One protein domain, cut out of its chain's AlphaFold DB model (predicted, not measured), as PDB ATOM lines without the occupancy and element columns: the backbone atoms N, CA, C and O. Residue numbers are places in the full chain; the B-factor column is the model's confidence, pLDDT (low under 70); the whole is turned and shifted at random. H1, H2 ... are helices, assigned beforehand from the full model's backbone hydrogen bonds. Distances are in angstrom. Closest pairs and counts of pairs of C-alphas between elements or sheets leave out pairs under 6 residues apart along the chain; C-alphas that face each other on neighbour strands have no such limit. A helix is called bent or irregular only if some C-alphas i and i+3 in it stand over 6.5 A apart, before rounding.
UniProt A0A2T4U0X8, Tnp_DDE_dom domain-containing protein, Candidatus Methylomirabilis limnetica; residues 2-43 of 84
ATOM      1  N   HIS A   2     -32.394 -19.836 -29.491       45.34
ATOM      2  CA  HIS A   2     -31.467 -20.161 -28.405       45.34
ATOM      3  C   HIS A   2     -30.480 -21.221 -28.920       45.34
ATOM      4  O   HIS A   2     -30.868 -22.358 -29.177       45.34
ATOM      5  N   ARG A   3     -29.217 -20.835 -29.141       48.41
ATOM      6  CA  ARG A   3     -28.123 -21.763 -29.466       48.41
ATOM      7  C   ARG A   3     -27.938 -22.718 -28.285       48.41
ATOM      8  O   ARG A   3     -27.283 -22.361 -27.306       48.41
ATOM      9  N   ILE A   4     -28.501 -23.922 -28.365       55.78
ATOM     10  CA  ILE A   4     -28.082 -25.029 -27.502       55.78
ATOM     11  C   ILE A   4     -26.618 -25.286 -27.848       55.78
ATOM     12  O   ILE A   4     -26.279 -25.756 -28.931       55.78
ATOM     13  N   ARG A   5     -25.734 -24.850 -26.960       55.19
ATOM     14  CA  ARG A   5     -24.292 -24.889 -27.156       55.19
ATOM     15  C   ARG A   5     -23.836 -26.326 -26.889       55.19
ATOM     16  O   ARG A   5     -23.784 -26.745 -25.734       55.19
ATOM     17  N   CYS A   6     -23.512 -27.088 -27.933       60.41
ATOM     18  CA  CYS A   6     -23.028 -28.476 -27.850       60.41
ATOM     19  C   CYS A   6     -21.573 -28.582 -27.339       60.41
ATOM     20  O   CYS A   6     -20.788 -29.403 -27.815       60.41
ATOM     21  N   THR A   7     -21.213 -27.788 -26.325       73.12
ATOM     22  CA  THR A   7     -19.831 -27.627 -25.827       73.12
ATOM     23  C   THR A   7     -19.221 -28.914 -25.283       73.12
ATOM     24  O   THR A   7     -18.005 -29.037 -25.171       73.12
ATOM     25  N   TRP A   8     -20.053 -29.877 -24.891       73.50
ATOM     26  CA  TRP A   8     -19.608 -31.167 -24.373       73.50
ATOM     27  C   TRP A   8     -19.032 -32.058 -25.468       73.50
ATOM     28  O   TRP A   8     -17.998 -32.689 -25.257       73.50
ATOM     29  N   MET A   9     -19.679 -32.097 -26.635       83.56
ATOM     30  CA  MET A   9     -19.197 -32.909 -27.748       83.56
ATOM     31  C   MET A   9     -17.988 -32.254 -28.408       83.56
ATOM     32  O   MET A   9     -17.004 -32.937 -28.670       83.56
ATOM     33  N   GLU A  10     -18.018 -30.927 -28.560       83.50
ATOM     34  CA  GLU A  10     -16.873 -30.135 -29.020       83.50
ATOM     35  C   GLU A  10     -15.634 -30.421 -28.165       83.50
ATOM     36  O   GLU A  10     -14.620 -30.860 -28.696       83.50
ATOM     37  N   ARG A  11     -15.740 -30.312 -26.831       82.81
ATOM     38  CA  ARG A  11     -14.629 -30.617 -25.911       82.81
ATOM     39  C   ARG A  11     -14.104 -32.048 -26.048       82.81
ATOM     40  O   ARG A  11     -12.893 -32.248 -26.036       82.81
ATOM     41  N   LYS A  12     -14.982 -33.046 -26.206       80.50
ATOM     42  CA  LYS A  12     -14.565 -34.448 -26.399       80.50
ATOM     43  C   LYS A  12     -13.806 -34.642 -27.713       80.50
ATOM     44  O   LYS A  12     -12.809 -35.361 -27.739       80.50
ATOM     45  N   LEU A  13     -14.235 -33.966 -28.777       86.88
ATOM     46  CA  LEU A  13     -13.623 -34.044 -30.102       86.88
ATOM     47  C   LEU A  13     -12.308 -33.260 -30.227       86.88
ATOM     48  O   LEU A  13     -11.596 -33.462 -31.203       86.88
ATOM     49  N   LEU A  14     -11.934 -32.424 -29.253       90.06
ATOM     50  CA  LEU A  14     -10.619 -31.765 -29.242       90.06
ATOM     51  C   LEU A  14      -9.463 -32.735 -28.948       90.06
ATOM     52  O   LEU A  14      -8.320 -32.465 -29.303       90.06
ATOM     53  N   THR A  15      -9.740 -33.874 -28.310       90.75
ATOM     54  CA  THR A  15      -8.707 -34.845 -27.922       90.75
ATOM     55  C   THR A  15      -8.598 -35.983 -28.938       90.75
ATOM     56  O   THR A  15      -9.615 -36.493 -29.407       90.75
ATOM     57  N   ARG A  16      -7.377 -36.456 -29.239       87.94
ATOM     58  CA  ARG A  16      -7.170 -37.620 -30.133       87.94
ATOM     59  C   ARG A  16      -7.900 -38.871 -29.632       87.94
ATOM     60  O   ARG A  16      -8.497 -39.592 -30.424       87.94
ATOM     61  N   LEU A  17      -7.896 -39.091 -28.316       88.44
ATOM     62  CA  LEU A  17      -8.601 -40.203 -27.675       88.44
ATOM     63  C   LEU A  17     -10.123 -40.074 -27.835       88.44
ATOM     64  O   LEU A  17     -10.782 -41.029 -28.238       88.44
ATOM     65  N   GLY A  18     -10.690 -38.888 -27.596       86.94
ATOM     66  CA  GLY A  18     -12.121 -38.653 -27.775       86.94
ATOM     67  C   GLY A  18     -12.568 -38.739 -29.235       86.94
ATOM     68  O   GLY A  18     -13.636 -39.284 -29.505       86.94
ATOM     69  N   GLN A  19     -11.738 -38.304 -30.188       86.94
ATOM     70  CA  GLN A  19     -11.976 -38.521 -31.618       86.94
ATOM     71  C   GLN A  19     -11.957 -40.007 -31.986       86.94
ATOM     72  O   GLN A  19     -12.825 -40.454 -32.731       86.94
ATOM     73  N   ALA A  20     -10.995 -40.779 -31.468       87.94
ATOM     74  CA  ALA A  20     -10.910 -42.216 -31.725       87.94
ATOM     75  C   ALA A  20     -12.150 -42.954 -31.197       87.94
ATOM     76  O   ALA A  20     -12.767 -43.716 -31.936       87.94
ATOM     77  N   ILE A  21     -12.580 -42.652 -29.968       86.12
ATOM     78  CA  ILE A  21     -13.812 -43.206 -29.388       86.12
ATOM     79  C   ILE A  21     -15.039 -42.768 -30.194       86.12
ATOM     80  O   ILE A  21     -15.917 -43.579 -30.477       86.12
ATOM     81  N   TYR A  22     -15.106 -41.501 -30.604       85.94
ATOM     82  CA  TYR A  22     -16.238 -41.007 -31.382       85.94
ATOM     83  C   TYR A  22     -16.313 -41.630 -32.778       85.94
ATOM     84  O   TYR A  22     -17.409 -41.903 -33.259       85.94
ATOM     85  N   LYS A  23     -15.176 -41.935 -33.413       86.00
ATOM     86  CA  LYS A  23     -15.147 -42.658 -34.691       86.00
ATOM     87  C   LYS A  23     -15.796 -44.037 -34.592       86.00
ATOM     88  O   LYS A  23     -16.472 -44.429 -35.530       86.00
ATOM     89  N   LEU A  24     -15.690 -44.740 -33.462       87.69
ATOM     90  CA  LEU A  24     -16.362 -46.039 -33.269       87.69
ATOM     91  C   LEU A  24     -17.892 -45.930 -33.328       87.69
ATOM     92  O   LEU A  24     -18.592 -46.912 -33.577       87.69
ATOM     93  N   ARG A  25     -18.439 -44.732 -33.120       80.94
ATOM     94  CA  ARG A  25     -19.875 -44.481 -33.192       80.94
ATOM     95  C   ARG A  25     -20.416 -44.651 -34.617       80.94
ATOM     96  O   ARG A  25     -21.554 -45.094 -34.775       80.94
ATOM     97  N   SER A  26     -19.593 -44.374 -35.635       79.75
ATOM     98  CA  SER A  26     -19.984 -44.467 -37.047       79.75
ATOM     99  C   SER A  26     -20.258 -45.900 -37.501       79.75
ATOM    100  O   SER A  26     -21.117 -46.107 -38.348       79.75
ATOM    101  N   CYS A  27     -19.571 -46.891 -36.930       84.50
ATOM    102  CA  CYS A  27     -19.771 -48.298 -37.276       84.50
ATOM    103  C   CYS A  27     -20.769 -49.014 -36.359       84.50
ATOM    104  O   CYS A  27     -21.244 -50.093 -36.705       84.50
ATOM    105  N   THR A  28     -21.100 -48.433 -35.204       85.56
ATOM    106  CA  THR A  28     -21.929 -49.092 -34.188       85.56
ATOM    107  C   THR A  28     -23.357 -48.562 -34.163       85.56
ATOM    108  O   THR A  28     -24.281 -49.281 -34.528       85.56
ATOM    109  N   ILE A  29     -23.566 -47.315 -33.735       85.38
ATOM    110  CA  ILE A  29     -24.907 -46.795 -33.425       85.38
ATOM    111  C   ILE A  29     -25.497 -45.926 -34.543       85.38
ATOM    112  O   ILE A  29     -26.708 -45.953 -34.741       85.38
ATOM    113  N   GLU A  30     -24.678 -45.200 -35.310       88.19
ATOM    114  CA  GLU A  30     -25.160 -44.443 -36.477       88.19
ATOM    115  C   GLU A  30     -25.911 -45.317 -37.503       88.19
ATOM    116  O   GLU A  30     -27.014 -44.936 -37.902       88.19
ATOM    117  N   PRO A  31     -25.428 -46.520 -37.887       88.81
ATOM    118  CA  PRO A  31     -26.182 -47.383 -38.793       88.81
ATOM    119  C   PRO A  31     -27.496 -47.866 -38.174       88.81
ATOM    120  O   PRO A  31     -28.488 -47.987 -38.890       88.81
ATOM    121  N   VAL A  32     -27.540 -48.090 -36.855       88.38
ATOM    122  CA  VAL A  32     -28.780 -48.456 -36.155       88.38
ATOM    123  C   VAL A  32     -29.786 -47.312 -36.247       88.38
ATOM    124  O   VAL A  32     -30.926 -47.548 -36.636       88.38
ATOM    125  N   PHE A  33     -29.377 -46.067 -35.979       86.81
ATOM    126  CA  PHE A  33     -30.255 -44.902 -36.132       86.81
ATOM    127  C   PHE A  33     -30.755 -44.733 -37.571       86.81
ATOM    128  O   PHE A  33     -31.955 -44.543 -37.777       86.81
ATOM    129  N   GLY A  34     -29.873 -44.880 -38.564       90.06
ATOM    130  CA  GLY A  34     -30.262 -44.843 -39.975       90.06
ATOM    131  C   GLY A  34     -31.289 -45.925 -40.320       90.06
ATOM    132  O   GLY A  34     -32.312 -45.646 -40.944       90.06
ATOM    133  N   GLN A  35     -31.076 -47.154 -39.847       91.50
ATOM    134  CA  GLN A  35     -32.008 -48.266 -40.037       91.50
ATOM    135  C   GLN A  35     -33.354 -48.042 -39.349       91.50
ATOM    136  O   GLN A  35     -34.381 -48.398 -39.921       91.50
ATOM    137  N   MET A  36     -33.380 -47.433 -38.164       92.94
ATOM    138  CA  MET A  36     -34.638 -47.065 -37.510       92.94
ATOM    139  C   MET A  36     -35.400 -46.007 -38.315       92.94
ATOM    140  O   MET A  36     -36.601 -46.159 -38.530       92.94
ATOM    141  N   SER A  37     -34.703 -44.989 -38.833       89.56
ATOM    142  CA  SER A  37     -35.319 -43.971 -39.690       89.56
ATOM    143  C   SER A  37     -35.887 -44.578 -40.976       89.56
ATOM    144  O   SER A  37     -37.008 -44.253 -41.357       89.56
ATOM    145  N   MET A  38     -35.165 -45.504 -41.619       90.62
ATOM    146  CA  MET A  38     -35.657 -46.229 -42.803       90.62
ATOM    147  C   MET A  38     -36.879 -47.108 -42.500       90.62
ATOM    148  O   MET A  38     -37.674 -47.387 -43.391       90.62
ATOM    149  N   ARG A  39     -37.053 -47.533 -41.243       90.69
ATOM    150  CA  ARG A  39     -38.232 -48.276 -40.774       90.69
ATOM    151  C   ARG A  39     -39.392 -47.369 -40.343       90.69
ATOM    152  O   ARG A  39     -40.394 -47.883 -39.856       90.69
ATOM    153  N   GLY A  40     -39.270 -46.052 -40.515       90.31
ATOM    154  CA  GLY A  40     -40.332 -45.086 -40.231       90.31
ATOM    155  C   GLY A  40     -40.290 -44.460 -38.834       90.31
ATOM    156  O   GLY A  40     -41.186 -43.686 -38.502       90.31
ATOM    157  N   LEU A  41     -39.258 -44.724 -38.022       90.19
ATOM    158  CA  LEU A  41     -39.080 -44.041 -36.737       90.19
ATOM    159  C   LEU A  41     -38.488 -42.641 -36.951       90.19
ATOM    160  O   LEU A  41     -37.289 -42.421 -36.797       90.19
ATOM    161  N   THR A  42     -39.339 -41.687 -37.326       87.00
ATOM    162  CA  THR A  42     -38.963 -40.272 -37.510       87.00
ATOM    163  C   THR A  42     -39.255 -39.418 -36.275       87.00
ATOM    164  O   THR A  42     -38.653 -38.361 -36.085       87.00
ATOM    165  N   ARG A  43     -40.177 -39.868 -35.415       91.06
ATOM    166  CA  ARG A  43     -40.591 -39.183 -34.188       91.06
ATOM    167  C   ARG A  43     -41.059 -40.200 -33.146       91.06
ATOM    168  O   ARG A  43     -41.739 -41.156 -33.495       91.06
TER     169      ARG A  43
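This is residues 2 to 43 of the 84 residues of the protein "Tnp_DDE_dom domain-containing protein" of Candidatus Methylomirabilis limnetica (UniProt A0A2T4U0X8). This is a flat, open frame of three helices with no common core: H2 makes a long base, H1 stands at a right angle on its first end as a corner, and H3 carries the path on beyond its other end, turned toward the side on which H1 stands. A tail, residues 2 to 6, leads into H1 from its far end, and residues 39 to 43 turn back after H3. The printed part has 42 residues, with three named helices in the order H1, H2, H3 and no named strand; the class is all helix, with 29 residues in named elements. It is only just loose, close to extended, with a radius of gyration of the C-alphas of 13.5 A, and the C-alphas span 35 by 31 by 7 A along their three main axes.

From the first printed residue, a stretch of residues 2 to 6 leads to H1, residues 7 to 13; residues 2 to 8 stand free. A tight link of 2 residues joins H1 to H2, residues 16 to 28. H1 and H2 touch only at the corner by their link, with 4 pairs of C-alphas within 8 A. The closest C-alphas are those of Leu 13 and Gln 19, 5.0 A apart, and H2 touches H1 with residues 18 to 22 alone. Their lines stand about perpendicular, at 88 degrees, and their centres are 12.5 A apart. A tight link of 1 residue, Ile 29, joins H2 to H3, residues 30 to 38. H2 and H3 meet only through their link. H1 and H3 are apart. In H1 and H3 every O i to N i+4 pair is within hydrogen-bond range; in H2, 6 of 9 are.

H1 begins at C-alpha 7, at (-19.831, -27.627, -25.827), and measures 9.9 A from first to last C-alpha. H2, the longest helix with 13 residues, runs from Arg 16, with its C-alpha at (-7.170, -37.620, -30.133), to Thr 28, over 19.1 A. H3 runs from Glu 30 to Met 38 over 12.4 A and ends at C-alpha 38, at (-35.657, -46.229, -42.803). None of the three helices is bent or irregular.

The two C-alphas farthest apart are those of Arg 16 and Gly 40, 35.5 A. The C-alphas of His 2 and Arg 43, the first and last printed, are 21.9 A apart. The printed part has no cut, and both links between helices are tight. Residues 24 to 32 and 34 to 40 also stand free. The mean pLDDT of the printed part is 82.5; residues 2 to 6 are under 70, the model's low-confidence stretch.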